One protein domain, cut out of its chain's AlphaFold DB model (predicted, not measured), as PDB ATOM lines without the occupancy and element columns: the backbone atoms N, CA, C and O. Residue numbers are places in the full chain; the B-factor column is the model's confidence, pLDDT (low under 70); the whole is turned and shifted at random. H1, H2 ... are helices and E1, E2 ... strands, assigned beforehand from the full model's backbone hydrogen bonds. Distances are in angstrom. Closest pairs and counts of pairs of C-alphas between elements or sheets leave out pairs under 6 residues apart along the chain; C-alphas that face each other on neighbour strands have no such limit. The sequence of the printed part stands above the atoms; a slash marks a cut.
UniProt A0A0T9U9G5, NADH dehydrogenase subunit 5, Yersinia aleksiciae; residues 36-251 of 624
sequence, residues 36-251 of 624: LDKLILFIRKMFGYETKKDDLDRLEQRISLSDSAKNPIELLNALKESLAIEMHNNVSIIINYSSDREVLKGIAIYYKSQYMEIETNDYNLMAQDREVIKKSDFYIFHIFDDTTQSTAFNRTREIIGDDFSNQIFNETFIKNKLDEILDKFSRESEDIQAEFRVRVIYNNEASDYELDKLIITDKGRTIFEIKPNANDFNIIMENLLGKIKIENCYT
ATOM      1  N   LEU A  36     286.734 248.591 410.040       67.56
ATOM      2  CA  LEU A  36     286.945 248.216 411.436       67.56
ATOM      3  C   LEU A  36     286.811 246.707 411.666       67.56
ATOM      4  O   LEU A  36     287.698 246.079 412.238       67.56
ATOM      5  N   ASP A  37     285.721 246.115 411.174       69.00
ATOM      6  CA  ASP A  37     285.448 244.684 411.347       69.00
ATOM      7  C   ASP A  37     286.500 243.849 410.615       69.00
ATOM      8  O   ASP A  37     286.974 242.825 411.119       69.00
ATOM      9  N   LYS A  38     286.917 244.318 409.431       73.75
ATOM     10  CA  LYS A  38     288.039 243.724 408.709       73.75
ATOM     11  C   LYS A  38     289.303 243.773 409.584       73.75
ATOM     12  O   LYS A  38     290.015 242.770 409.644       73.75
ATOM     13  N   LEU A  39     289.589 244.895 410.261       74.06
ATOM     14  CA  LEU A  39     290.818 245.093 411.052       74.06
ATOM     15  C   LEU A  39     290.854 244.145 412.248       74.06
ATOM     16  O   LEU A  39     291.865 243.487 412.495       74.06
ATOM     17  N   ILE A  40     289.720 244.009 412.931       71.44
ATOM     18  CA  ILE A  40     289.543 243.056 414.028       71.44
ATOM     19  C   ILE A  40     289.800 241.627 413.534       71.44
ATOM     20  O   ILE A  40     290.582 240.901 414.148       71.44
ATOM     21  N   LEU A  41     289.213 241.220 412.401       73.62
ATOM     22  CA  LEU A  41     289.493 239.906 411.809       73.62
ATOM     23  C   LEU A  41     290.972 239.713 411.475       73.62
ATOM     24  O   LEU A  41     291.511 238.635 411.719       73.62
ATOM     25  N   PHE A  42     291.620 240.726 410.904       78.31
ATOM     26  CA  PHE A  42     293.032 240.661 410.542       78.31
ATOM     27  C   PHE A  42     293.906 240.428 411.777       78.31
ATOM     28  O   PHE A  42     294.684 239.475 411.798       78.31
ATOM     29  N   ILE A  43     293.698 241.199 412.849       74.69
ATOM     30  CA  ILE A  43     294.397 241.017 414.128       74.69
ATOM     31  C   ILE A  43     294.152 239.605 414.682       74.69
ATOM     32  O   ILE A  43     295.096 238.923 415.076       74.69
ATOM     33  N   ARG A  44     292.909 239.101 414.651       71.50
ATOM     34  CA  ARG A  44     292.603 237.726 415.099       71.50
ATOM     35  C   ARG A  44     293.399 236.678 414.326       71.50
ATOM     36  O   ARG A  44     293.952 235.763 414.937       71.50
ATOM     37  N   LYS A  45     293.484 236.833 413.002       74.69
ATOM     38  CA  LYS A  45     294.255 235.941 412.131       74.69
ATOM     39  C   LYS A  45     295.762 236.033 412.392       74.69
ATOM     40  O   LYS A  45     296.416 234.995 412.399       74.69
ATOM     41  N   MET A  46     296.311 237.222 412.663       75.25
ATOM     42  CA  MET A  46     297.746 237.403 412.965       75.25
ATOM     43  C   MET A  46     298.208 236.583 414.173       75.25
ATOM     44  O   MET A  46     299.292 236.002 414.158       75.25
ATOM     45  N   PHE A  47     297.390 236.548 415.222       66.94
ATOM     46  CA  PHE A  47     297.737 235.905 416.486       66.94
ATOM     47  C   PHE A  47     297.232 234.462 416.607       66.94
ATOM     48  O   PHE A  47     297.448 233.832 417.640       66.94
ATOM     49  N   GLY A  48     296.546 233.935 415.585       58.16
ATOM     50  CA  GLY A  48     295.945 232.601 415.644       58.16
ATOM     51  C   GLY A  48     294.971 232.446 416.815       58.16
ATOM     52  O   GLY A  48     294.854 231.364 417.384       58.16
ATOM     53  N   TYR A  49     294.319 233.538 417.228       52.91
ATOM     54  CA  TYR A  49     293.454 233.522 418.397       52.91
ATOM     55  C   TYR A  49     292.156 232.756 418.097       52.91
ATOM     56  O   TYR A  49     291.244 233.290 417.464       52.91
ATOM     57  N   GLU A  50     292.011 231.558 418.666       47.47
ATOM     58  CA  GLU A  50     290.702 231.041 419.083       47.47
ATOM     59  C   GLU A  50     290.241 231.864 420.297       47.47
ATOM     60  O   GLU A  50     290.407 231.480 421.454       47.47
ATOM     61  N   THR A  51     289.787 233.095 420.068       43.62
ATOM     62  CA  THR A  51     289.579 234.040 421.172       43.62
ATOM     63  C   THR A  51     288.296 233.755 421.948       43.62
ATOM     64  O   THR A  51     287.205 233.702 421.378       43.62
ATOM     65  N   LYS A  52     288.422 233.667 423.281       48.22
ATOM     66  CA  LYS A  52     287.304 233.857 424.214       48.22
ATOM     67  C   LYS A  52     286.721 235.260 424.015       48.22
ATOM     68  O   LYS A  52     287.459 236.225 423.834       48.22
ATOM     69  N   LYS A  53     285.393 235.354 424.078       51.44
ATOM     70  CA  LYS A  53     284.599 236.558 423.794       51.44
ATOM     71  C   LYS A  53     285.076 237.823 424.531       51.44
ATOM     72  O   LYS A  53     285.127 238.879 423.923       51.44
ATOM     73  N   ASP A  54     285.524 237.704 425.779       47.41
ATOM     74  CA  ASP A  54     285.918 238.859 426.604       47.41
ATOM     75  C   ASP A  54     287.159 239.617 426.087       47.41
ATOM     76  O   ASP A  54     287.267 240.830 426.267       47.41
ATOM     77  N   ASP A  55     288.106 238.929 425.440       49.16
ATOM     78  CA  ASP A  55     289.293 239.573 424.857       49.16
ATOM     79  C   ASP A  55     288.971 240.223 423.502       49.16
ATOM     80  O   ASP A  55     289.556 241.251 423.154       49.16
ATOM     81  N   LEU A  56     287.992 239.667 422.776       52.50
ATOM     82  CA  LEU A  56     287.411 240.281 421.583       52.50
ATOM     83  C   LEU A  56     286.662 241.562 421.956       52.50
ATOM     84  O   LEU A  56     286.939 242.606 421.381       52.50
ATOM     85  N   ASP A  57     285.813 241.505 422.983       55.69
ATOM     86  CA  ASP A  57     285.048 242.651 423.478       55.69
ATOM     87  C   ASP A  57     285.988 243.775 423.969       55.69
ATOM     88  O   ASP A  57     285.697 244.956 423.788       55.69
ATOM     89  N   ARG A  58     287.159 243.443 424.540       55.09
ATOM     90  CA  ARG A  58     288.196 244.425 424.924       55.09
ATOM     91  C   ARG A  58     288.908 245.054 423.729       55.09
ATOM     92  O   ARG A  58     289.195 246.251 423.769       55.09
ATOM     93  N   LEU A  59     289.228 244.265 422.702       54.62
ATOM     94  CA  LEU A  59     289.829 244.764 421.463       54.62
ATOM     95  C   LEU A  59     288.826 245.647 420.705       54.62
ATOM     96  O   LEU A  59     289.156 246.769 420.333       54.62
ATOM     97  N   GLU A  60     287.581 245.191 420.576       58.31
ATOM     98  CA  GLU A  60     286.469 245.937 419.985       58.31
ATOM     99  C   GLU A  60     286.188 247.233 420.742       58.31
ATOM    100  O   GLU A  60     286.045 248.268 420.105       58.31
ATOM    101  N   GLN A  61     286.185 247.233 422.080       60.03
ATOM    102  CA  GLN A  61     286.038 248.462 422.868       60.03
ATOM    103  C   GLN A  61     287.201 249.435 422.658       60.03
ATOM    104  O   GLN A  61     286.957 250.628 422.499       60.03
ATOM    105  N   ARG A  62     288.455 248.961 422.632       55.84
ATOM    106  CA  ARG A  62     289.626 249.826 422.391       55.84
ATOM    107  C   ARG A  62     289.580 250.478 421.016       55.84
ATOM    108  O   ARG A  62     289.850 251.668 420.905       55.84
ATOM    109  N   ILE A  63     289.200 249.715 419.997       55.22
ATOM    110  CA  ILE A  63     289.126 250.205 418.625       55.22
ATOM    111  C   ILE A  63     287.863 251.077 418.433       55.22
ATOM    112  O   ILE A  63     287.951 252.133 417.817       55.22
ATOM    113  N   SER A  64     286.717 250.726 419.027       52.44
ATOM    114  CA  SER A  64     285.458 251.499 418.935       52.44
ATOM    115  C   SER A  64     285.463 252.808 419.734       52.44
ATOM    116  O   SER A  64     284.651 253.685 419.464       52.44
ATOM    117  N   LEU A  65     286.353 252.957 420.724       46.69
ATOM    118  CA  LEU A  65     286.586 254.227 421.431       46.69
ATOM    119  C   LEU A  65     287.361 255.247 420.577       46.69
ATOM    120  O   LEU A  65     287.424 256.420 420.944       46.69
ATOM    121  N   SER A  66     287.930 254.822 419.445       49.66
ATOM    122  CA  SER A  66     288.369 255.719 418.378       49.66
ATOM    123  C   SER A  66     287.196 255.917 417.409       49.66
ATOM    124  O   SER A  66     286.682 254.941 416.872       49.66
ATOM    125  N   ASP A  67     286.742 257.150 417.174       45.53
ATOM    126  CA  ASP A  67     285.649 257.505 416.238       45.53
ATOM    127  C   ASP A  67     286.017 257.258 414.738       45.53
ATOM    128  O   ASP A  67     285.646 258.011 413.835       45.53
ATOM    129  N   SER A  68     286.767 256.194 414.438       49.38
ATOM    130  CA  SER A  68     287.651 256.005 413.273       49.38
ATOM    131  C   SER A  68     286.979 255.555 411.966       49.38
ATOM    132  O   SER A  68     287.636 255.113 411.023       49.38
ATOM    133  N   ALA A  69     285.662 255.711 411.828       48.97
ATOM    134  CA  ALA A  69     284.920 255.204 410.668       48.97
ATOM    135  C   ALA A  69     285.042 256.054 409.378       48.97
ATOM    136  O   ALA A  69     284.343 255.772 408.403       48.97
ATOM    137  N   LYS A  70     285.880 257.103 409.337       58.69
ATOM    138  CA  LYS A  70     285.995 257.995 408.158       58.69
ATOM    139  C   LYS A  70     287.411 258.246 407.645       58.69
ATOM    140  O   LYS A  70     287.548 258.559 406.466       58.69
ATOM    141  N   ASN A  71     288.438 258.119 408.484       73.50
ATOM    142  CA  ASN A  71     289.819 258.360 408.078       73.50
ATOM    143  C   ASN A  71     290.577 257.022 407.959       73.50
ATOM    144  O   ASN A  71     290.857 256.395 408.981       73.50
ATOM    145  N   PRO A  72     290.953 256.577 406.746       76.06
ATOM    146  CA  PRO A  72     291.675 255.317 406.564       76.06
ATOM    147  C   PRO A  72     293.056 255.307 407.245       76.06
ATOM    148  O   PRO A  72     293.589 254.234 407.522       76.06
ATOM    149  N   ILE A  73     293.626 256.477 407.555       81.44
ATOM    150  CA  ILE A  73     294.912 256.606 408.252       81.44
ATOM    151  C   ILE A  73     294.775 256.406 409.765       81.44
ATOM    152  O   ILE A  73     295.692 255.885 410.397       81.44
ATOM    153  N   GLU A  74     293.624 256.720 410.360       75.19
ATOM    154  CA  GLU A  74     293.382 256.445 411.785       75.19
ATOM    155  C   GLU A  74     293.339 254.942 412.082       75.19
ATOM    156  O   GLU A  74     293.792 254.512 413.140       75.19
ATOM    157  N   LEU A  75     292.902 254.124 411.122       74.12
ATOM    158  CA  LEU A  75     292.943 252.663 411.241       74.12
ATOM    159  C   LEU A  75     294.379 252.121 411.316       74.12
ATOM    160  O   LEU A  75     294.617 251.115 411.986       74.12
ATOM    161  N   LEU A  76     295.351 252.800 410.694       78.75
ATOM    162  CA  LEU A  76     296.770 252.459 410.846       78.75
ATOM    163  C   LEU A  76     297.274 252.749 412.264       78.75
ATOM    164  O   LEU A  76     298.042 251.958 412.811       78.75
ATOM    165  N   ASN A  77     296.821 253.845 412.880       77.00
ATOM    166  CA  ASN A  77     297.124 254.136 414.283       77.00
ATOM    167  C   ASN A  77     296.479 253.115 415.218       77.00
ATOM    168  O   ASN A  77     297.153 252.606 416.107       77.00
ATOM    169  N   ALA A  78     295.216 252.753 414.983       73.69
ATOM    170  CA  ALA A  78     294.539 251.729 415.773       73.69
ATOM    171  C   ALA A  78     295.268 250.376 415.690       73.69
ATOM    172  O   ALA A  78     295.433 249.696 416.706       73.69
ATOM    173  N   LEU A  79     295.764 250.001 414.503       77.69
ATOM    174  CA  LEU A  79     296.611 248.819 414.341       77.69
ATOM    175  C   LEU A  79     297.908 248.944 415.151       77.69
ATOM    176  O   LEU A  79     298.259 248.016 415.874       77.69
ATOM    177  N   LYS A  80     298.592 250.090 415.066       78.62
ATOM    178  CA  LYS A  80     299.824 250.370 415.819       78.62
ATOM    179  C   LYS A  80     299.625 250.267 417.329       78.62
ATOM    180  O   LYS A  80     300.438 249.660 418.010       78.62
ATOM    181  N   GLU A  81     298.549 250.830 417.862       75.38
ATOM    182  CA  GLU A  81     298.240 250.776 419.297       75.38
ATOM    183  C   GLU A  81     297.834 249.372 419.767       75.38
ATOM    184  O   GLU A  81     297.980 249.037 420.944       75.38
ATOM    185  N   SER A  82     297.319 248.548 418.852       73.25
ATOM    186  CA  SER A  82     296.866 247.188 419.150       73.25
ATOM    187  C   SER A  82     297.990 246.149 419.113       73.25
ATOM    188  O   SER A  82     297.819 245.056 419.657       73.25
ATOM    189  N   LEU A  83     299.120 246.455 418.472       75.38
ATOM    190  CA  LEU A  83     300.255 245.549 418.330       75.38
ATOM    191  C   LEU A  83     301.371 245.881 419.328       75.38
ATOM    192  O   LEU A  83     301.551 247.016 419.758       75.38
ATOM    193  N   ALA A  84     302.133 244.856 419.714       73.00
ATOM    194  CA  ALA A  84     303.361 245.060 420.471       73.00
ATOM    195  C   ALA A  84     304.453 245.621 419.545       73.00
ATOM    196  O   ALA A  84     304.533 245.223 418.380       73.00
ATOM    197  N   ILE A  85     305.318 246.496 420.069       76.44
ATOM    198  CA  ILE A  85     306.351 247.204 419.287       76.44
ATOM    199  C   ILE A  85     307.244 246.220 418.516       76.44
ATOM    200  O   ILE A  85     307.597 246.463 417.363       76.44
ATOM    201  N   GLU A  86     307.562 245.061 419.097       77.44
ATOM    202  CA  GLU A  86     308.400 244.037 418.461       77.44
ATOM    203  C   GLU A  86     307.747 243.423 417.208       77.44
ATOM    204  O   GLU A  86     308.426 242.842 416.357       77.44
ATOM    205  N   MET A  87     306.426 243.545 417.071       75.81
ATOM    206  CA  MET A  87     305.677 243.049 415.920       75.81
ATOM    207  C   MET A  87     305.640 244.038 414.759       75.81
ATOM    208  O   MET A  87     305.359 243.612 413.641       75.81
ATOM    209  N   HIS A  88     305.943 245.320 414.979       82.25
ATOM    210  CA  HIS A  88     305.807 246.352 413.947       82.25
ATOM    211  C   HIS A  88     306.738 246.095 412.754       82.25
ATOM    212  O   HIS A  88     306.314 246.205 411.607       82.25
ATOM    213  N   ASN A  89     307.949 245.588 413.009       76.12
ATOM    214  CA  ASN A  89     308.904 245.185 411.967       76.12
ATOM    215  C   ASN A  89     308.443 243.978 411.128       76.12
ATOM    216  O   ASN A  89     309.031 243.675 410.094       76.12
ATOM    217  N   ASN A  90     307.409 243.265 411.581       79.56
ATOM    218  CA  ASN A  90     306.800 242.143 410.875       79.56
ATOM    219  C   ASN A  90     305.491 242.541 410.183       79.56
ATOM    220  O   ASN A  90     304.793 241.675 409.667       79.56
ATOM    221  N   VAL A  91     305.119 243.815 410.183       84.75
ATOM    222  CA  VAL A  91     303.951 244.295 409.449       84.75
ATOM    223  C   VAL A  91     304.445 245.146 408.298       84.75
ATOM    224  O   VAL A  91     305.157 246.131 408.495       84.75
ATOM    225  N   SER A  92     304.071 244.738 407.088       87.00
ATOM    226  CA  SER A  92     304.404 245.461 405.865       87.00
ATOM    227  C   SER A  92     303.157 246.146 405.340       87.00
ATOM    228  O   SER A  92     302.112 245.515 405.175       87.00
ATOM    229  N   ILE A  93     303.251 247.448 405.102       88.12
ATOM    230  CA  ILE A  93     302.141 248.271 404.633       88.12
ATOM    231  C   ILE A  93     302.499 248.792 403.256       88.12
ATOM    232  O   ILE A  93     303.572 249.351 403.057       88.12
ATOM    233  N   ILE A  94     301.585 248.651 402.307       87.94
ATOM    234  CA  ILE A  94     301.713 249.296 401.009       87.94
ATOM    235  C   ILE A  94     300.625 250.353 400.895       87.94
ATOM    236  O   ILE A  94     299.436 250.060 401.036       87.94
ATOM    237  N   ILE A  95     301.046 251.582 400.623       88.44
ATOM    238  CA  ILE A  95     300.170 252.727 400.430       88.44
ATOM    239  C   ILE A  95     300.244 253.146 398.964       88.44
ATOM    240  O   ILE A  95     301.320 253.473 398.461       88.44
ATOM    241  N   ASN A  96     299.099 253.126 398.283       86.81
ATOM    242  CA  ASN A  96     298.975 253.556 396.897       86.81
ATOM    243  C   ASN A  96     298.332 254.945 396.823       86.81
ATOM    244  O   ASN A  96     297.280 255.188 397.425       86.81
ATOM    245  N   TYR A  97     298.946 255.837 396.056       85.56
ATOM    246  CA  TYR A  97     298.478 257.196 395.814       85.56
ATOM    247  C   TYR A  97     298.218 257.413 394.330       85.56
ATOM    248  O   TYR A  97     298.876 256.804 393.489       85.56
ATOM    249  N   SER A  98     297.341 258.363 394.020       81.31
ATOM    250  CA  SER A  98     297.294 258.982 392.697       81.31
ATOM    251  C   SER A  98     298.647 259.591 392.333       81.31
ATOM    252  O   SER A  98     299.447 259.970 393.198       81.31
ATOM    253  N   SER A  99     298.890 259.755 391.032       72.81
ATOM    254  CA  SER A  99     300.143 260.330 390.530       72.81
ATOM    255  C   SER A  99     300.432 261.766 391.015       72.81
ATOM    256  O   SER A  99     301.590 262.194 390.993       72.81
ATOM    257  N   ASP A 100     299.419 262.501 391.492       70.12
ATOM    258  CA  ASP A 100     299.536 263.839 392.098       70.12
ATOM    259  C   ASP A 100     299.892 263.837 393.602       70.12
ATOM    260  O   ASP A 100     300.213 264.887 394.157       70.12
ATOM    261  N   ARG A 101     299.944 262.662 394.252       73.56
ATOM    262  CA  ARG A 101     300.274 262.463 395.682       73.56
ATOM    263  C   ARG A 101     299.283 263.069 396.682       73.56
ATOM    264  O   ARG A 101     299.612 263.194 397.874       73.56
ATOM    265  N   GLU A 102     298.106 263.483 396.229       75.12
ATOM    266  CA  GLU A 102     297.082 264.082 397.091       75.12
ATOM    267  C   GLU A 102     296.013 263.071 397.494       75.12
ATOM    268  O   GLU A 102     295.551 263.095 398.640       75.12
ATOM    269  N   VAL A 103     295.697 262.137 396.597       84.00
ATOM    270  CA  VAL A 103     294.612 261.176 396.777       84.00
ATOM    271  C   VAL A 103     295.162 259.805 397.135       84.00
ATOM    272  O   VAL A 103     295.950 259.198 396.411       84.00
ATOM    273  N   LEU A 104     294.702 259.280 398.260       84.69
ATOM    274  CA  LEU A 104     294.948 257.919 398.684       84.69
ATOM    275  C   LEU A 104     294.040 256.963 397.898       84.69
ATOM    276  O   LEU A 104     292.824 256.917 398.109       84.69
ATOM    277  N   LYS A 105     294.646 256.160 397.024       82.75
ATOM    278  CA  LYS A 105     293.966 255.140 396.212       82.75
ATOM    279  C   LYS A 105     293.836 253.805 396.918       82.75
ATOM    280  O   LYS A 105     293.012 252.998 396.509       82.75
ATOM    281  N   GLY A 106     294.643 253.568 397.950       82.38
ATOM    282  CA  GLY A 106     294.496 252.364 398.740       82.38
ATOM    283  C   GLY A 106     295.550 252.105 399.785       82.38
ATOM    284  O   GLY A 106     296.665 252.619 399.707       82.38
ATOM    285  N   ILE A 107     295.191 251.245 400.734       84.69
ATOM    286  CA  ILE A 107     296.103 250.726 401.749       84.69
ATOM    287  C   ILE A 107     295.945 249.216 401.833       84.69
ATOM    288  O   ILE A 107     294.838 248.681 401.913       84.69
ATOM    289  N   ALA A 108     297.085 248.548 401.850       84.94
ATOM    290  CA  ALA A 108     297.224 247.116 401.983       84.94
ATOM    291  C   ALA A 108     298.146 246.809 403.165       84.94
ATOM    292  O   ALA A 108     299.199 247.429 403.302       84.94
ATOM    293  N   ILE A 109     297.758 245.854 404.005       85.50
ATOM    294  CA  ILE A 109     298.483 245.466 405.217       85.50
ATOM    295  C   ILE A 109     298.770 243.971 405.148       85.50
ATOM    296  O   ILE A 109     297.861 243.170 404.935       85.50
ATOM    297  N   TYR A 110     300.034 243.608 405.344       84.00
ATOM    298  CA  TYR A 110     300.526 242.238 405.274       84.00
ATOM    299  C   TYR A 110     301.218 241.828 406.572       84.00
ATOM    300  O   TYR A 110     302.001 242.587 407.149       84.00
ATOM    301  N   TYR A 111     300.938 240.600 407.001       80.94
ATOM    302  CA  TYR A 111     301.641 239.908 408.075       80.94
ATOM    303  C   TYR A 111     301.714 238.414 407.749       80.94
ATOM    304  O   TYR A 111     300.719 237.695 407.863       80.94
ATOM    305  N   LYS A 112     302.897 237.926 407.371       75.69
ATOM    306  CA  LYS A 112     303.111 236.559 406.870       75.69
ATOM    307  C   LYS A 112     302.142 236.270 405.710       75.69
ATOM    308  O   LYS A 112     302.084 237.048 404.766       75.69
ATOM    309  N   SER A 113     301.345 235.209 405.808       70.56
ATOM    310  CA  SER A 113     300.303 234.853 404.840       70.56
ATOM    311  C   SER A 113     298.983 235.610 405.012       70.56
ATOM    312  O   SER A 113     298.049 235.422 404.234       70.56
ATOM    313  N   GLN A 114     298.869 236.462 406.033       76.75
ATOM    314  CA  GLN A 114     297.659 237.230 406.295       76.75
ATOM    315  C   GLN A 114     297.707 238.577 405.581       76.75
ATOM    316  O   GLN A 114     298.730 239.263 405.572       76.75
ATOM    317  N   TYR A 115     296.559 238.969 405.035       81.25
ATOM    318  CA  TYR A 115     296.391 240.197 404.274       81.25
ATOM    319  C   TYR A 115     295.090 240.909 404.641       81.25
ATOM    320  O   TYR A 115     294.057 240.277 404.885       81.25
ATOM    321  N   MET A 116     295.149 242.234 404.621       80.50
ATOM    322  CA  MET A 116     294.010 243.124 404.732       80.50
ATOM    323  C   MET A 116     294.117 244.252 403.705       80.50
ATOM    324  O   MET A 116     295.176 244.847 403.523       80.50
ATOM    325  N   GLU A 117     292.974 244.618 403.132       79.69
ATOM    326  CA  GLU A 117     292.805 245.836 402.347       79.69
ATOM    327  C   GLU A 117     291.886 246.816 403.077       79.69
ATOM    328  O   GLU A 117     290.813 246.433 403.559       79.69
ATOM    329  N   ILE A 118     292.294 248.082 403.137       77.50
ATOM    330  CA  ILE A 118     291.453 249.184 403.603       77.50
ATOM    331  C   ILE A 118     290.942 249.925 402.369       77.50
ATOM    332  O   ILE A 118     291.719 250.391 401.534       77.50
ATOM    333  N   GLU A 119     289.621 250.037 402.269       72.69
ATOM    334  CA  GLU A 119     288.963 250.848 401.246       72.69
ATOM    335  C   GLU A 119     289.125 252.327 401.598       72.69
ATOM    336  O   GLU A 119     288.781 252.752 402.703       72.69
ATOM    337  N   THR A 120     289.662 253.112 400.665       75.12
ATOM    338  CA  THR A 120     289.996 254.523 400.915       75.12
ATOM    339  C   THR A 120     289.018 255.491 400.264       75.12
ATOM    340  O   THR A 120     288.977 256.644 400.671       75.12
ATOM    341  N   ASN A 121     288.206 255.046 399.295       73.19
ATOM    342  CA  ASN A 121     287.231 255.876 398.575       73.19
ATOM    343  C   ASN A 121     287.819 257.203 398.059       73.19
ATOM    344  O   ASN A 121     287.180 258.246 398.183       73.19
ATOM    345  N   ASP A 122     289.035 257.164 397.503       75.69
ATOM    346  CA  ASP A 122     289.737 258.350 396.998       75.69
ATOM    347  C   ASP A 122     289.896 259.457 398.064       75.69
ATOM    348  O   ASP A 122     289.589 260.629 397.849       75.69
ATOM    349  N   TYR A 123     290.375 259.069 399.247       82.00
ATOM    350  CA  TYR A 123     290.571 259.967 400.384       82.00
ATOM    351  C   TYR A 123     291.695 260.988 400.138       82.00
ATOM    352  O   TYR A 123     292.833 260.616 399.853       82.00
ATOM    353  N   ASN A 124     291.400 262.280 400.311       85.44
ATOM    354  CA  ASN A 124     292.395 263.353 400.228       85.44
ATOM    355  C   ASN A 124     293.201 263.458 401.528       85.44
ATOM    356  O   ASN A 124     292.632 263.684 402.596       85.44
ATOM    357  N   LEU A 125     294.526 263.351 401.436       83.06
ATOM    358  CA  LEU A 125     295.401 263.375 402.610       83.06
ATOM    359  C   LEU A 125     295.559 264.774 403.194       83.06
ATOM    360  O   LEU A 125     296.091 265.681 402.546       83.06
ATOM    361  N   MET A 126     295.229 264.904 404.474       83.69
ATOM    362  CA  MET A 126     295.500 266.106 405.252       83.69
ATOM    363  C   MET A 126     296.943 266.116 405.780       83.69
ATOM    364  O   MET A 126     297.621 265.090 405.850       83.69
ATOM    365  N   ALA A 127     297.431 267.285 406.203       81.19
ATOM    366  CA  ALA A 127     298.781 267.421 406.765       81.19
ATOM    367  C   ALA A 127     299.013 266.510 407.989       81.19
ATOM    368  O   ALA A 127     300.074 265.904 408.121       81.19
ATOM    369  N   GLN A 128     297.998 266.365 408.847       82.12
ATOM    370  CA  GLN A 128     298.033 265.471 410.010       82.12
ATOM    371  C   GLN A 128     298.188 263.991 409.620       82.12
ATOM    372  O   GLN A 128     298.933 263.263 410.268       82.12
ATOM    373  N   ASP A 129     297.560 263.567 408.520       84.44
ATOM    374  CA  ASP A 129     297.618 262.188 408.031       84.44
ATOM    375  C   ASP A 129     299.033 261.844 407.546       84.44
ATOM    376  O   ASP A 129     299.574 260.777 407.837       84.44
ATOM    377  N   ARG A 130     299.677 262.793 406.855       84.38
ATOM    378  CA  ARG A 130     301.068 262.659 406.396       84.38
ATOM    379  C   ARG A 130     302.041 262.542 407.569       84.38
ATOM    380  O   ARG A 130     302.972 261.744 407.510       84.38
ATOM    381  N   GLU A 131     301.814 263.303 408.638       83.62
ATOM    382  CA  GLU A 131     302.617 263.223 409.863       83.62
ATOM    383  C   GLU A 131     302.464 261.875 410.578       83.62
ATOM    384  O   GLU A 131     303.456 261.340 411.074       83.62
ATOM    385  N   VAL A 132     301.254 261.305 410.599       82.25
ATOM    386  CA  VAL A 132     301.002 259.963 411.148       82.25
ATOM    387  C   VAL A 132     301.787 258.904 410.379       82.25
ATOM    388  O   VAL A 132     302.535 258.138 410.985       82.25
ATOM    389  N   ILE A 133     301.673 258.896 409.048       85.56
ATOM    390  CA  ILE A 133     302.381 257.933 408.192       85.56
ATOM    391  C   ILE A 133     303.897 258.071 408.377       85.56
ATOM    392  O   ILE A 133     304.589 257.077 408.576       85.56
ATOM    393  N   LYS A 134     304.415 259.306 408.387       81.94
ATOM    394  CA  LYS A 134     305.850 259.591 408.542       81.94
ATOM    395  C   LYS A 134     306.419 259.135 409.893       81.94
ATOM    396  O   LYS A 134     307.586 258.763 409.960       81.94
ATOM    397  N   LYS A 135     305.627 259.189 410.969       82.62
ATOM    398  CA  LYS A 135     306.023 258.755 412.327       82.62
ATOM    399  C   LYS A 135     305.722 257.280 412.598       82.62
ATOM    400  O   LYS A 135     305.915 256.809 413.724       82.62
ATOM    401  N   SER A 136     305.206 256.563 411.606       83.69
ATOM    402  CA  SER A 136     304.978 255.133 411.720       83.69
ATOM    403  C   SER A 136     306.307 254.382 411.768       83.69
ATOM    404  O   SER A 136     307.278 254.737 411.107       83.69
ATOM    405  N   ASP A 137     306.335 253.345 412.589       83.75
ATOM    406  CA  ASP A 137     307.423 252.386 412.763       83.75
ATOM    407  C   ASP A 137     307.144 251.067 412.026       83.75
ATOM    408  O   ASP A 137     307.927 250.126 412.116       83.75
ATOM    409  N   PHE A 138     306.044 251.002 411.272       87.25
ATOM    410  CA  PHE A 138     305.801 249.925 410.322       87.25
ATOM    411  C   PHE A 138     306.737 250.015 409.116       87.25
ATOM    412  O   PHE A 138     307.256 251.080 408.771       87.25
ATOM    413  N   TYR A 139     306.903 248.890 408.425       86.81
ATOM    414  CA  TYR A 139     307.638 248.844 407.169       86.81
ATOM    415  C   TYR A 139     306.719 249.272 406.015       86.81
ATOM    416  O   TYR A 139     305.825 248.520 405.623       86.81
ATOM    417  N   ILE A 140     306.889 250.500 405.509       89.38
ATOM    418  CA  ILE A 140     305.958 251.115 404.549       89.38
ATOM    419  C   ILE A 140     306.574 251.241 403.151       89.38
ATOM    420  O   ILE A 140     307.656 251.804 402.972       89.38
ATOM    421  N   PHE A 141     305.823 250.780 402.154       89.00
ATOM    422  CA  PHE A 141     306.051 251.023 400.738       89.00
ATOM    423  C   PHE A 141     305.047 252.043 400.210       89.00
ATOM    424  O   PHE A 141     303.841 251.907 400.411       89.00
ATOM    425  N   HIS A 142     305.531 253.022 399.461       90.38
ATOM    426  CA  HIS A 142     304.709 254.029 398.809       90.38
ATOM    427  C   HIS A 142     304.760 253.819 397.295       90.38
ATOM    428  O   HIS A 142     305.835 253.843 396.693       90.38
ATOM    429  N   ILE A 143     303.595 253.626 396.679       88.56
ATOM    430  CA  ILE A 143     303.427 253.534 395.225       88.56
ATOM    431  C   ILE A 143     302.640 254.751 394.759       88.56
ATOM    432  O   ILE A 143     301.661 255.137 395.391       88.56
ATOM    433  N   PHE A 144     303.061 255.341 393.647       85.81
ATOM    434  CA  PHE A 144     302.393 256.494 393.055       85.81
ATOM    435  C   PHE A 144     302.073 256.167 391.603       85.81
ATOM    436  O   PHE A 144     302.947 256.204 390.733       85.81
ATOM    437  N   ASP A 145     300.827 255.789 391.361       74.94
ATOM    438  CA  ASP A 145     300.349 255.360 390.057       74.94
ATOM    439  C   ASP A 145     298.853 255.675 389.931       74.94
ATOM    440  O   ASP A 145     298.116 255.703 390.912       74.94
ATOM    441  N   ASP A 146     298.388 255.901 388.707       64.75
ATOM    442  CA  ASP A 146     296.963 256.092 388.428       64.75
ATOM    443  C   ASP A 146     296.216 254.746 388.327       64.75
ATOM    444  O   ASP A 146     295.002 254.712 388.109       64.75
ATOM    445  N   THR A 147     296.922 253.619 388.489       63.06
ATOM    446  CA  THR A 147     296.311 252.289 388.510       63.06
ATOM    447  C   THR A 147     295.429 252.077 389.741       63.06
ATOM    448  O   THR A 147     295.709 252.517 390.858       63.06
ATOM    449  N   THR A 148     294.318 251.368 389.532       55.25
ATOM    450  CA  THR A 148     293.381 251.023 390.603       55.25
ATOM    451  C   THR A 148     294.055 250.166 391.672       55.25
ATOM    452  O   THR A 148     294.849 249.286 391.342       55.25
ATOM    453  N   GLN A 149     293.645 250.361 392.930       55.88
ATOM    454  CA  GLN A 149     294.074 249.619 394.120       55.88
ATOM    455  C   GLN A 149     294.347 248.120 393.852       55.88
ATOM    456  O   GLN A 149     295.428 247.607 394.120       55.88
ATOM    457  N   SER A 150     293.395 247.457 393.197       51.81
ATOM    458  CA  SER A 150     293.372 246.018 392.912       51.81
ATOM    459  C   SER A 150     294.565 245.474 392.103       51.81
ATOM    460  O   SER A 150     295.050 244.379 392.383       51.81
ATOM    461  N   THR A 151     295.083 246.191 391.103       53.78
ATOM    462  CA  THR A 151     296.026 245.592 390.135       53.78
ATOM    463  C   THR A 151     297.449 245.431 390.668       53.78
ATOM    464  O   THR A 151     298.100 244.434 390.358       53.78
ATOM    465  N   ALA A 152     297.923 246.366 391.496       51.81
ATOM    466  CA  ALA A 152     299.254 246.288 392.104       51.81
ATOM    467  C   ALA A 152     299.307 245.247 393.242       51.81
ATOM    468  O   ALA A 152     300.305 244.538 393.407       51.81
ATOM    469  N   PHE A 153     298.213 245.111 394.002       61.94
ATOM    470  CA  PHE A 153     298.127 244.185 395.135       61.94
ATOM    471  C   PHE A 153     297.883 242.735 394.711       61.94
ATOM    472  O   PHE A 153     298.531 241.832 395.242       61.94
ATOM    473  N   ASN A 154     297.020 242.502 393.717       58.28
ATOM    474  CA  ASN A 154     296.663 241.144 393.301       58.28
ATOM    475  C   ASN A 154     297.821 240.395 392.630       58.28
ATOM    476  O   ASN A 154     298.040 239.232 392.957       58.28
ATOM    477  N   ARG A 155     298.632 241.059 391.791       58.12
ATOM    478  CA  ARG A 155     299.822 240.428 391.183       58.12
ATOM    479  C   ARG A 155     300.826 239.954 392.229       58.12
ATOM    480  O   ARG A 155     301.374 238.867 392.116       58.12
ATOM    481  N   THR A 156     301.043 240.764 393.260       57.06
ATOM    482  CA  THR A 156     301.962 240.431 394.353       57.06
ATOM    483  C   THR A 156     301.443 239.230 395.146       57.06
ATOM    484  O   THR A 156     302.199 238.309 395.438       57.06
ATOM    485  N   ARG A 157     300.138 239.187 395.437       60.28
ATOM    486  CA  ARG A 157     299.501 238.081 396.164       60.28
ATOM    487  C   ARG A 157     299.511 236.760 395.386       60.28
ATOM    488  O   ARG A 157     299.809 235.725 395.972       60.28
ATOM    489  N   GLU A 158     299.209 236.792 394.088       60.38
ATOM    490  CA  GLU A 158     299.168 235.598 393.224       60.38
ATOM    491  C   GLU A 158     300.526 234.890 393.119       60.38
ATOM    492  O   GLU A 158     300.578 233.670 392.990       60.38
ATOM    493  N   ILE A 159     301.623 235.646 393.199       57.94
ATOM    494  CA  ILE A 159     302.987 235.123 393.052       57.94
ATOM    495  C   ILE A 159     303.519 234.520 394.363       57.94
ATOM    496  O   ILE A 159     304.347 233.612 394.325       57.94
ATOM    497  N   ILE A 160     303.063 235.015 395.518       58.28
ATOM    498  CA  ILE A 160     303.709 234.746 396.814       58.28
ATOM    499  C   ILE A 160     303.157 233.493 397.520       58.28
ATOM    500  O   ILE A 160     303.888 232.877 398.287       58.28
ATOM    501  N   GLY A 161     301.938 233.036 397.218       57.53
ATOM    502  CA  GLY A 161     301.355 231.835 397.843       57.53
ATOM    503  C   GLY A 161     301.079 231.975 399.356       57.53
ATOM    504  O   GLY A 161     301.309 233.026 399.950       57.53
ATOM    505  N   ASP A 162     300.563 230.912 399.986       54.66
ATOM    506  CA  ASP A 162     299.953 230.974 401.331       54.66
ATOM    507  C   ASP A 162     300.908 230.745 402.524       54.66
ATOM    508  O   ASP A 162     300.451 230.784 403.666       54.66
ATOM    509  N   ASP A 163     302.215 230.516 402.324       54.75
ATOM    510  CA  ASP A 163     303.095 230.031 403.411       54.75
ATOM    511  C   ASP A 163     304.498 230.678 403.428       54.75
ATOM    512  O   ASP A 163     305.526 230.018 403.278       54.75
ATOM    513  N   PHE A 164     304.555 232.005 403.603       67.75
ATOM    514  CA  PHE A 164     305.817 232.761 403.594       67.75
ATOM    515  C   PHE A 164     305.974 233.772 404.739       67.75
ATOM    516  O   PHE A 164     305.014 234.280 405.323       67.75
ATOM    517  N   SER A 165     307.238 234.062 405.073       71.31
ATOM    518  CA  SER A 165     307.625 235.088 406.045       71.31
ATOM    519  C   SER A 165     307.578 236.492 405.427       71.31
ATOM    520  O   SER A 165     307.739 236.661 404.219       71.31
ATOM    521  N   ASN A 166     307.430 237.528 406.262       74.56
ATOM    522  CA  ASN A 166     307.405 238.924 405.795       74.56
ATOM    523  C   ASN A 166     308.673 239.351 405.051       74.56
ATOM    524  O   ASN A 166     308.611 240.177 404.150       74.56
ATOM    525  N   GLN A 167     309.825 238.782 405.408       74.38
ATOM    526  CA  GLN A 167     311.081 239.091 404.733       74.38
ATOM    527  C   GLN A 167     311.046 238.655 403.261       74.38
ATOM    528  O   GLN A 167     311.460 239.411 402.387       74.38
ATOM    529  N   ILE A 168     310.501 237.465 402.988       77.06
ATOM    530  CA  ILE A 168     310.376 236.939 401.624       77.06
ATOM    531  C   ILE A 168     309.338 237.743 400.836       77.06
ATOM    532  O   ILE A 168     309.560 238.041 399.660       77.06
ATOM    533  N   PHE A 169     308.247 238.156 401.491       79.62
ATOM    534  CA  PHE A 169     307.272 239.075 400.904       79.62
ATOM    535  C   PHE A 169     307.934 240.389 400.462       79.62
ATOM    536  O   PHE A 169     307.798 240.767 399.300       79.62
ATOM    537  N   ASN A 170     308.699 241.044 401.343       82.38
ATOM    538  CA  ASN A 170     309.345 242.324 401.045       82.38
ATOM    539  C   ASN A 170     310.326 242.218 399.876       82.38
ATOM    540  O   ASN A 170     310.243 243.005 398.936       82.38
ATOM    541  N   GLU A 171     311.211 241.220 399.894       84.94
ATOM    542  CA  GLU A 171     312.171 240.992 398.811       84.94
ATOM    543  C   GLU A 171     311.471 240.734 397.470       84.94
ATOM    544  O   GLU A 171     311.838 241.328 396.453       84.94
ATOM    545  N   THR A 172     310.443 239.882 397.464       82.12
ATOM    546  CA  THR A 172     309.692 239.541 396.246       82.12
ATOM    547  C   THR A 172     308.937 240.752 395.710       82.12
ATOM    548  O   THR A 172     308.980 241.029 394.512       82.12
ATOM    549  N   PHE A 173     308.287 241.512 396.593       84.06
ATOM    550  CA  PHE A 173     307.582 242.732 396.225       84.06
ATOM    551  C   PHE A 173     308.531 243.781 395.632       84.06
ATOM    552  O   PHE A 173     308.238 244.335 394.572       84.06
ATOM    553  N   ILE A 174     309.690 244.010 396.265       88.38
ATOM    554  CA  ILE A 174     310.716 244.928 395.756       88.38
ATOM    555  C   ILE A 174     311.170 244.492 394.363       88.38
ATOM    556  O   ILE A 174     311.116 245.304 393.444       88.38
ATOM    557  N   LYS A 175     311.569 243.226 394.175       87.69
ATOM    558  CA  LYS A 175     312.027 242.716 392.869       87.69
ATOM    559  C   LYS A 175     310.974 242.900 391.783       87.69
ATOM    560  O   LYS A 175     311.269 243.508 390.763       87.69
ATOM    561  N   ASN A 176     309.734 242.490 392.049       84.56
ATOM    562  CA  ASN A 176     308.637 242.647 391.097       84.56
ATOM    563  C   ASN A 176     308.404 244.117 390.737       84.56
ATOM    564  O   ASN A 176     308.213 244.452 389.568       84.56
ATOM    565  N   LYS A 177     308.444 245.023 391.724       86.31
ATOM    566  CA  LYS A 177     308.259 246.449 391.450       86.31
ATOM    567  C   LYS A 177     309.421 247.032 390.652       86.31
ATOM    568  O   LYS A 177     309.192 247.859 389.772       86.31
ATOM    569  N   LEU A 178     310.649 246.601 390.924       90.12
ATOM    570  CA  LEU A 178     311.818 246.988 390.140       90.12
ATOM    571  C   LEU A 178     311.735 246.460 388.707       90.12
ATOM    572  O   LEU A 178     312.047 247.216 387.793       90.12
ATOM    573  N   ASP A 179     311.259 245.234 388.496       87.81
ATOM    574  CA  ASP A 179     311.045 244.669 387.161       87.81
ATOM    575  C   ASP A 179     310.015 245.483 386.367       87.81
ATOM    576  O   ASP A 179     310.267 245.823 385.214       87.81
ATOM    577  N   GLU A 180     308.900 245.889 386.987       86.75
ATOM    578  CA  GLU A 180     307.922 246.789 386.354       86.75
ATOM    579  C   GLU A 180     308.545 248.141 385.970       86.75
ATOM    580  O   GLU A 180     308.308 248.665 384.878       86.75
ATOM    581  N   ILE A 181     309.354 248.716 386.864       89.62
ATOM    582  CA  ILE A 181     310.035 249.995 386.633       89.62
ATOM    583  C   ILE A 181     311.070 249.863 385.511       89.62
ATOM    584  O   ILE A 181     311.162 250.750 384.663       89.62
ATOM    585  N   LEU A 182     311.841 248.776 385.488       90.50
ATOM    586  CA  LEU A 182     312.873 248.518 384.486       90.50
ATOM    587  C   LEU A 182     312.275 248.181 383.118       90.50
ATOM    588  O   LEU A 182     312.795 248.642 382.103       90.50
ATOM    589  N   ASP A 183     311.169 247.438 383.074       88.69
ATOM    590  CA  ASP A 183     310.413 247.188 381.846       88.69
ATOM    591  C   ASP A 183     309.890 248.506 381.268       88.69
ATOM    592  O   ASP A 183     310.114 248.785 380.088       88.69
ATOM    593  N   LYS A 184     309.309 249.377 382.106       88.56
ATOM    594  CA  LYS A 184     308.921 250.733 381.694       88.56
ATOM    595  C   LYS A 184     310.122 251.516 381.161       88.56
ATOM    596  O   LYS A 184     310.073 251.982 380.030       88.56
ATOM    597  N   PHE A 185     311.206 251.603 381.932       89.12
ATOM    598  CA  PHE A 185     312.445 252.286 381.546       89.12
ATOM    599  C   PHE A 185     312.968 251.808 380.180       89.12
ATOM    600  O   PHE A 185     313.283 252.625 379.322       89.12
ATOM    601  N   SER A 186     312.995 250.494 379.941       88.81
ATOM    602  CA  SER A 186     313.532 249.900 378.708       88.81
ATOM    603  C   SER A 186     312.730 250.217 377.440       88.81
ATOM    604  O   SER A 186     313.267 250.117 376.337       88.81
ATOM    605  N   ARG A 187     311.452 250.594 377.581       89.88
ATOM    606  CA  ARG A 187     310.554 250.927 376.463       89.88
ATOM    607  C   ARG A 187     310.568 252.409 376.095       89.88
ATOM    608  O   ARG A 187     310.042 252.773 375.047       89.88
ATOM    609  N   GLU A 188     311.128 253.251 376.956       88.00
ATOM    610  CA  GLU A 188     311.203 254.698 376.761       88.00
ATOM    611  C   GLU A 188     312.409 255.081 375.884       88.00
ATOM    612  O   GLU A 188     313.391 254.342 375.797       88.00
ATOM    613  N   SER A 189     312.348 256.247 375.230       85.00
ATOM    614  CA  SER A 189     313.476 256.790 374.455       85.00
ATOM    615  C   SER A 189     314.647 257.198 375.356       85.00
ATOM    616  O   SER A 189     314.449 257.454 376.541       85.00
ATOM    617  N   GLU A 190     315.861 257.330 374.804       80.12
ATOM    618  CA  GLU A 190     317.058 257.740 375.568       80.12
ATOM    619  C   GLU A 190     316.852 259.061 376.336       80.12
ATOM    620  O   GLU A 190     317.208 259.156 377.512       80.12
ATOM    621  N   ASP A 191     316.193 260.046 375.714       75.38
ATOM    622  CA  ASP A 191     315.863 261.328 376.353       75.38
ATOM    623  C   ASP A 191     314.959 261.152 377.586       75.38
ATOM    624  O   ASP A 191     315.136 261.835 378.593       75.38
ATOM    625  N   ILE A 192     314.007 260.215 377.536       78.62
ATOM    626  CA  ILE A 192     313.076 259.939 378.639       78.62
ATOM    627  C   ILE A 192     313.722 259.031 379.691       78.62
ATOM    628  O   ILE A 192     313.530 259.238 380.889       78.62
ATOM    629  N   GLN A 193     314.541 258.061 379.283       83.19
ATOM    630  CA  GLN A 193     315.360 257.256 380.194       83.19
ATOM    631  C   GLN A 193     316.268 258.146 381.044       83.19
ATOM    632  O   GLN A 193     316.431 257.919 382.247       83.19
ATOM    633  N   ALA A 194     316.792 259.224 380.455       75.19
ATOM    634  CA  ALA A 194     317.550 260.234 381.172       75.19
ATOM    635  C   ALA A 194     316.723 260.993 382.225       75.19
ATOM    636  O   ALA A 194     317.333 261.692 383.030       75.19
ATOM    637  N   GLU A 195     315.399 260.847 382.305       81.00
ATOM    638  CA  GLU A 195     314.557 261.420 383.365       81.00
ATOM    639  C   GLU A 195     314.292 260.448 384.533       81.00
ATOM    640  O   GLU A 195     313.881 260.894 385.610       81.00
ATOM    641  N   PHE A 196     314.595 259.151 384.380       87.81
ATOM    642  CA  PHE A 196     314.537 258.189 385.485       87.81
ATOM    643  C   PHE A 196     315.687 258.421 386.467       87.81
ATOM    644  O   PHE A 196     316.856 258.579 386.086       87.81
ATOM    645  N   ARG A 197     315.367 258.445 387.763       86.50
ATOM    646  CA  ARG A 197     316.346 258.648 388.841       86.50
ATOM    647  C   ARG A 197     316.042 257.774 390.036       86.50
ATOM    648  O   ARG A 197     314.884 257.598 390.407       86.50
ATOM    649  N   VAL A 198     317.108 257.334 390.686       91.19
ATOM    650  CA  VAL A 198     317.067 256.769 392.033       91.19
ATOM    651  C   VAL A 198     317.676 257.793 392.970       91.19
ATOM    652  O   VAL A 198     318.816 258.201 392.775       91.19
ATOM    653  N   ARG A 199     316.924 258.219 393.977       89.50
ATOM    654  CA  ARG A 199     317.409 259.092 395.042       89.50
ATOM    655  C   ARG A 199     317.581 258.272 396.298       89.50
ATOM    656  O   ARG A 199     316.607 257.724 396.811       89.50
ATOM    657  N   VAL A 200     318.802 258.221 396.795       89.62
ATOM    658  CA  VAL A 200     319.120 257.617 398.083       89.62
ATOM    659  C   VAL A 200     319.227 258.757 399.083       89.62
ATOM    660  O   VAL A 200     320.146 259.566 398.999       89.62
ATOM    661  N   ILE A 201     318.241 258.883 399.968       88.12
ATOM    662  CA  ILE A 201     318.156 259.977 400.933       88.12
ATOM    663  C   ILE A 201     318.753 259.509 402.253       88.12
ATOM    664  O   ILE A 201     318.242 258.584 402.887       88.12
ATOM    665  N   TYR A 202     319.808 260.192 402.677       85.25
ATOM    666  CA  TYR A 202     320.438 259.998 403.974       85.25
ATOM    667  C   TYR A 202     319.942 261.042 404.971       85.25
ATOM    668  O   TYR A 202     319.845 262.231 404.649       85.25
ATOM    669  N   ASN A 203     319.659 260.615 406.195       84.88
ATOM    670  CA  ASN A 203     319.403 261.525 407.293       84.88
ATOM    671  C   ASN A 203     320.710 262.203 407.712       84.88
ATOM    672  O   ASN A 203     321.611 261.554 408.236       84.88
ATOM    673  N   ASN A 204     320.809 263.513 407.481       79.50
ATOM    674  CA  ASN A 204     321.954 264.337 407.878       79.50
ATOM    675  C   ASN A 204     321.660 265.254 409.075       79.50
ATOM    676  O   ASN A 204     322.407 266.200 409.321       79.50
ATOM    677  N   GLU A 205     320.569 265.011 409.801       73.38
ATOM    678  CA  GLU A 205     320.274 265.701 411.063       73.38
ATOM    679  C   GLU A 205     320.855 264.959 412.279       73.38
ATOM    680  O   GLU A 205     321.095 265.571 413.322       73.38
ATOM    681  N   ALA A 206     321.107 263.654 412.142       62.12
ATOM    682  CA  ALA A 206     321.788 262.828 413.135       62.12
ATOM    683  C   ALA A 206     323.320 262.916 412.992       62.12
ATOM    684  O   ALA A 206     323.841 263.336 411.960       62.12
ATOM    685  N   SER A 207     324.058 262.535 414.044       53.91
ATOM    686  CA  SER A 207     325.529 262.516 414.025       53.91
ATOM    687  C   SER A 207     326.110 261.488 413.059       53.91
ATOM    688  O   SER A 207     327.208 261.705 412.553       53.91
ATOM    689  N   ASP A 208     325.370 260.408 412.816       63.28
ATOM    690  CA  ASP A 208     325.721 259.347 411.885       63.28
ATOM    691  C   ASP A 208     324.741 259.400 410.711       63.28
ATOM    692  O   ASP A 208     323.524 259.461 410.902       63.28
ATOM    693  N   TYR A 209     325.274 259.435 409.488       73.12
ATOM    694  CA  TYR A 209     324.454 259.455 408.281       73.12
ATOM    695  C   TYR A 209     323.773 258.102 408.107       73.12
ATOM    696  O   TYR A 209     324.399 257.125 407.696       73.12
ATOM    697  N   GLU A 210     322.482 258.048 408.400       82.62
ATOM    698  CA  GLU A 210     321.679 256.840 408.240       82.62
ATOM    699  C   GLU A 210     320.851 256.912 406.960       82.62
ATOM    700  O   GLU A 210     320.382 257.978 406.566       82.62
ATOM    701  N   LEU A 211     320.658 255.773 406.295       85.75
ATOM    702  CA  LEU A 211     319.735 255.680 405.169       85.75
ATOM    703  C   LEU A 211     318.310 255.948 405.673       85.75
ATOM    704  O   LEU A 211     317.755 255.149 406.426       85.75
ATOM    705  N   ASP A 212     317.723 257.070 405.264       86.88
ATOM    706  CA  ASP A 212     316.358 257.432 405.647       86.88
ATOM    707  C   ASP A 212     315.356 256.751 404.720       86.88
ATOM    708  O   ASP A 212     314.447 256.055 405.167       86.88
ATOM    709  N   LYS A 213     315.546 256.926 403.409       90.00
ATOM    710  CA  LYS A 213     314.664 256.357 402.390       90.00
ATOM    711  C   LYS A 213     315.278 256.356 401.003       90.00
ATOM    712  O   LYS A 213     316.209 257.100 400.704       90.00
ATOM    713  N   LEU A 214     314.696 255.550 400.130       93.69
ATOM    714  CA  LEU A 214     315.001 255.485 398.713       93.69
ATOM    715  C   LEU A 214     313.756 255.865 397.917       93.69
ATOM    716  O   LEU A 214     312.658 255.390 398.197       93.69
ATOM    717  N   ILE A 215     313.935 256.730 396.923       91.75
ATOM    718  CA  ILE A 215     312.861 257.232 396.067       91.75
ATOM    719  C   ILE A 215     313.244 257.000 394.612       91.75
ATOM    720  O   ILE A 215     314.272 257.491 394.153       91.75
ATOM    721  N   ILE A 216     312.394 256.309 393.863       91.38
ATOM    722  CA  ILE A 216     312.510 256.200 392.410       91.38
ATOM    723  C   ILE A 216     311.547 257.201 391.784       91.38
ATOM    724  O   ILE A 216     310.364 257.254 392.139       91.38
ATOM    725  N   THR A 217     312.061 258.007 390.860       87.81
ATOM    726  CA  THR A 217     311.281 259.012 390.140       87.81
ATOM    727  C   THR A 217     311.342 258.800 388.635       87.81
ATOM    728  O   THR A 217     312.405 258.478 388.109       87.81
ATOM    729  N   ASP A 218     310.234 259.090 387.961       86.00
ATOM    730  CA  ASP A 218     310.083 259.149 386.507       86.00
ATOM    731  C   ASP A 218     309.522 260.530 386.130       86.00
ATOM    732  O   ASP A 218     308.534 260.986 386.714       86.00
ATOM    733  N   LYS A 219     310.202 261.253 385.233       78.75
ATOM    734  CA  LYS A 219     309.893 262.656 384.871       78.75
ATOM    735  C   LYS A 219     309.748 263.581 386.089       78.75
ATOM    736  O   LYS A 219     308.912 264.484 386.138       78.75
ATOM    737  N   GLY A 220     310.532 263.307 387.136       72.69
ATOM    738  CA  GLY A 220     310.494 264.022 388.415       72.69
ATOM    739  C   GLY A 220     309.289 263.711 389.319       72.69
ATOM    740  O   GLY A 220     309.200 264.258 390.421       72.69
ATOM    741  N   ARG A 221     308.383 262.816 388.916       80.62
ATOM    742  CA  ARG A 221     307.320 262.286 389.780       80.62
ATOM    743  C   ARG A 221     307.834 261.051 390.501       80.62
ATOM    744  O   ARG A 221     308.422 260.177 389.875       80.62
ATOM    745  N   THR A 222     307.638 260.975 391.814       85.94
ATOM    746  CA  THR A 222     307.907 259.742 392.556       85.94
ATOM    747  C   THR A 222     306.959 258.676 392.040       85.94
ATOM    748  O   THR A 222     305.785 258.971 391.874       85.94
ATOM    749  N   ILE A 223     307.485 257.483 391.780       88.06
ATOM    750  CA  ILE A 223     306.718 256.291 391.390       88.06
ATOM    751  C   ILE A 223     306.839 255.181 392.436       88.06
ATOM    752  O   ILE A 223     305.954 254.336 392.559       88.06
ATOM    753  N   PHE A 224     307.920 255.207 393.220       90.50
ATOM    754  CA  PHE A 224     308.174 254.269 394.302       90.50
ATOM    755  C   PHE A 224     308.994 254.943 395.405       90.50
ATOM    756  O   PHE A 224     309.977 255.625 395.112       90.50
ATOM    757  N   GLU A 225     308.596 254.772 396.661       91.94
ATOM    758  CA  GLU A 225     309.338 255.241 397.836       91.94
ATOM    759  C   GLU A 225     309.284 254.190 398.948       91.94
ATOM    760  O   GLU A 225     308.255 253.556 399.179       91.94
ATOM    761  N   ILE A 226     310.415 253.986 399.620       91.00
ATOM    762  CA  ILE A 226     310.585 252.960 400.649       91.00
ATOM    763  C   ILE A 226     311.656 253.395 401.650       91.00
ATOM    764  O   ILE A 226     312.612 254.071 401.272       91.00
ATOM    765  N   LYS A 227     311.533 252.971 402.910       89.62
ATOM    766  CA  LYS A 227     312.624 252.982 403.894       89.62
ATOM    767  C   LYS A 227     313.274 251.590 403.946       89.62
ATOM    768  O   LYS A 227     312.753 250.724 404.647       89.62
ATOM    769  N   PRO A 228     314.356 251.329 403.187       87.50
ATOM    770  CA  PRO A 228     314.895 249.981 403.069       87.50
ATOM    771  C   PRO A 228     315.757 249.625 404.283       87.50
ATOM    772  O   PRO A 228     316.486 250.471 404.804       87.50
ATOM    773  N   ASN A 229     315.746 248.354 404.691       85.56
ATOM    774  CA  ASN A 229     316.831 247.820 405.514       85.56
ATOM    775  C   ASN A 229     318.084 247.561 404.642       85.56
ATOM    776  O   ASN A 229     318.065 247.745 403.424       85.56
ATOM    777  N   ALA A 230     319.187 247.117 405.250       85.94
ATOM    778  CA  ALA A 230     320.442 246.883 404.527       85.94
ATOM    779  C   ALA A 230     320.324 245.846 403.389       85.94
ATOM    780  O   ALA A 230     320.925 246.025 402.331       85.94
ATOM    781  N   ASN A 231     319.543 244.777 403.582       86.62
ATOM    782  CA  ASN A 231     319.326 243.749 402.563       86.62
ATOM    783  C   ASN A 231     318.493 244.295 401.395       86.62
ATOM    784  O   ASN A 231     318.870 244.128 400.237       86.62
ATOM    785  N   ASP A 232     317.406 245.002 401.701       89.00
ATOM    786  CA  ASP A 232     316.541 245.632 400.699       89.00
ATOM    787  C   ASP A 232     317.321 246.647 399.860       89.00
ATOM    788  O   ASP A 232     317.192 246.685 398.637       89.00
ATOM    789  N   PHE A 233     318.169 247.448 400.512       89.56
ATOM    790  CA  PHE A 233     319.035 248.406 399.838       89.56
ATOM    791  C   PHE A 233     319.974 247.707 398.854       89.56
ATOM    792  O   PHE A 233     320.058 248.133 397.704       89.56
ATOM    793  N   ASN A 234     320.620 246.609 399.259       88.81
ATOM    794  CA  ASN A 234     321.485 245.835 398.367       88.81
ATOM    795  C   ASN A 234     320.711 245.296 397.159       88.81
ATOM    796  O   ASN A 234     321.149 245.503 396.032       88.81
ATOM    797  N   ILE A 235     319.529 244.705 397.371       88.44
ATOM    798  CA  ILE A 235     318.674 244.202 396.282       88.44
ATOM    799  C   ILE A 235     318.327 245.327 395.299       88.44
ATOM    800  O   ILE A 235     318.441 245.149 394.083       88.44
ATOM    801  N   ILE A 236     317.913 246.492 395.804       89.69
ATOM    802  CA  ILE A 236     317.559 247.636 394.956       89.69
ATOM    803  C   ILE A 236     318.781 248.116 394.168       89.69
ATOM    804  O   ILE A 236     318.702 248.307 392.953       89.69
ATOM    805  N   MET A 237     319.922 248.279 394.836       90.38
ATOM    806  CA  MET A 237     321.145 248.771 394.208       90.38
ATOM    807  C   MET A 237     321.688 247.793 393.163       90.38
ATOM    808  O   MET A 237     322.010 248.227 392.063       90.38
ATOM    809  N   GLU A 238     321.718 246.488 393.437       89.94
ATOM    810  CA  GLU A 238     322.143 245.456 392.476       89.94
ATOM    811  C   GLU A 238     321.308 245.473 391.190       89.94
ATOM    812  O   GLU A 238     321.832 245.264 390.095       89.94
ATOM    813  N   ASN A 239     320.011 245.767 391.299       88.38
ATOM    814  CA  ASN A 239     319.115 245.796 390.148       88.38
ATOM    815  C   ASN A 239     319.215 247.085 389.323       88.38
ATOM    816  O   ASN A 239     318.989 247.036 388.107       88.38
ATOM    817  N   LEU A 240     319.541 248.217 389.958       89.06
ATOM    818  CA  LEU A 240     319.490 249.551 389.346       89.06
ATOM    819  C   LEU A 240     320.862 250.121 388.957       89.06
ATOM    820  O   LEU A 240     320.934 250.961 388.052       89.06
ATOM    821  N   LEU A 241     321.944 249.686 389.607       86.31
ATOM    822  CA  LEU A 241     323.292 250.212 389.391       86.31
ATOM    823  C   LEU A 241     323.746 250.006 387.940       86.31
ATOM    824  O   LEU A 241     323.616 248.928 387.365       86.31
ATOM    825  N   GLY A 242     324.252 251.077 387.329       82.50
ATOM    826  CA  GLY A 242     324.673 251.089 385.926       82.50
ATOM    827  C   GLY A 242     323.532 251.154 384.903       82.50
ATOM    828  O   GLY A 242     323.816 251.351 383.726       82.50
ATOM    829  N   LYS A 243     322.263 251.039 385.327       86.44
ATOM    830  CA  LYS A 243     321.084 251.161 384.448       86.44
ATOM    831  C   LYS A 243     320.399 252.512 384.605       86.44
ATOM    832  O   LYS A 243     320.198 253.224 383.629       86.44
ATOM    833  N   ILE A 244     320.064 252.871 385.843       88.19
ATOM    834  CA  ILE A 244     319.410 254.138 386.179       88.19
ATOM    835  C   ILE A 244     320.394 254.999 386.960       88.19
ATOM    836  O   ILE A 244     321.158 254.509 387.791       88.19
ATOM    837  N   LYS A 245     320.384 256.309 386.704       84.38
ATOM    838  CA  LYS A 245     321.239 257.244 387.432       84.38
ATOM    839  C   LYS A 245     320.829 257.312 388.906       84.38
ATOM    840  O   LYS A 245     319.678 257.623 389.225       84.38
ATOM    841  N   ILE A 246     321.805 257.082 389.779       85.94
ATOM    842  CA  ILE A 246     321.653 257.120 391.232       85.94
ATOM    843  C   ILE A 246     322.220 258.437 391.757       85.94
ATOM    844  O   ILE A 246     323.328 258.836 391.401       85.94
ATOM    845  N   GLU A 247     321.440 259.124 392.581       84.19
ATOM    846  CA  GLU A 247     321.792 260.389 393.209       84.19
ATOM    847  C   GLU A 247     321.681 260.241 394.727       84.19
ATOM    848  O   GLU A 247     320.645 259.835 395.253       84.19
ATOM    849  N   ASN A 248     322.758 260.579 395.432       82.69
ATOM    850  CA  ASN A 248     322.739 260.655 396.885       82.69
ATOM    851  C   ASN A 248     322.199 262.026 397.289       82.69
ATOM    852  O   ASN A 248     322.669 263.062 396.817       82.69
ATOM    853  N   CYS A 249     321.192 262.015 398.146       83.19
ATOM    854  CA  CYS A 249     320.490 263.186 398.638       83.19
ATOM    855  C   CYS A 249     320.484 263.171 400.168       83.19
ATOM    856  O   CYS A 249     320.773 262.155 400.800       83.19
ATOM    857  N   TYR A 250     320.103 264.295 400.766       83.19
ATOM    858  CA  TYR A 250     320.091 264.463 402.215       83.19
ATOM    859  C   TYR A 250     318.744 265.009 402.689       83.19
ATOM    860  O   TYR A 250     318.104 265.776 401.965       83.19
ATOM    861  N   THR A 251     318.301 264.612 403.887       80.75
ATOM    862  CA  THR A 251     317.009 265.039 404.465       80.75
ATOM    863  C   THR A 251     316.913 266.550 404.645       80.75
ATOM    864  O   THR A 251     315.821 267.115 404.581       80.75
TER     865      THR A 251
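This is residues 36 to 251 of the 624 residues of the protein "NADH dehydrogenase subunit 5" of Yersinia aleksiciae (UniProt A0A0T9U9G5). A twisted wall of eight strands runs through the domain, with H6, H7 and H9 packed on one face and H1 and H3 covering the E3 and E2 end of the other. Towards the ends of the long axis lie H2, beyond H1, and the short H8, beyond H7. The printed part has 216 residues with nine named helices and eight named strands, in the order H1 H2 H3 H4 E1 E2 E3 H5 E4 H6 H7 H8 E5 E6 E7 H9 E8. The sheet, E3 E2 E1 E4 E7 E6 E5 E8, is mixed, and so is the class, helices and strands; the whole is compact, radius of gyration of the C-alphas 18.2 A, but elongated, spanning 62 by 37 by 36 A.

Read the sheet from edge to edge: E3, residues 114 to 118; E2, 103 to 111, 25.1 A; E1, 92 to 97; E4, 139 to 144; E7, 221 to 226; E6, 210 to 218, 24.7 A; E5, 197 to 203; E8, 245 to 250. Find C-alpha 166 at (307.405, 238.924, 405.795); from there H7, residues 166 to 187, runs 31.8 A. H1, 36 to 46, begins at C-alpha (286.945, 248.216, 411.436). The other helices are H2, 53 to 64; H3, 72 to 82; H4, 85 to 88; H5, 127 to 134; H6, 149 to 160, 17.9 A; H8, 190 to 193; and H9, 230 to 240.

E1 E2 E3 and E5 E6 E7 are meanders, each strand the antiparallel neighbour of the one before; look at N 94 and O 108, 2.9 A, and N 199 and O 215, 2.8 A. E4 is parallel to E1, N 95 and O 141 at 2.8 A, and antiparallel to E7, N 142 and O 225 at 2.8 A. H7 touches H9 at a shallow tilt of 18 degrees, closest at C-alphas 171 and 232, 6.6 A, and touches H6, closest at C-alphas 156 and 173, 6.4 A. On the opposite face H1 is over E3, height over the sheet 8.4 A. H3 touches H5, closest at C-alphas 73 and 129, 6.2 A. H4 is close to H3 but not clearly touching, C-alphas 88 and 80 at 7.4 A. Every O i to N i+4 pair is within hydrogen-bond range in H1, H2, H5, H7 and H9, with 6 of 7 in H3 and 5 of 8 in H6; H4 and H8 are too short.

The C-alphas of Asp 54 and Glu 190, farthest apart, are 62.7 A apart. The printed part has no cut and no long link. Residues 50 to 55 stand free. Mean pLDDT of the printed part is 76.7; residues 36 to 37, 47 to 70, 146 to 164 and 206 to 208 are under 70.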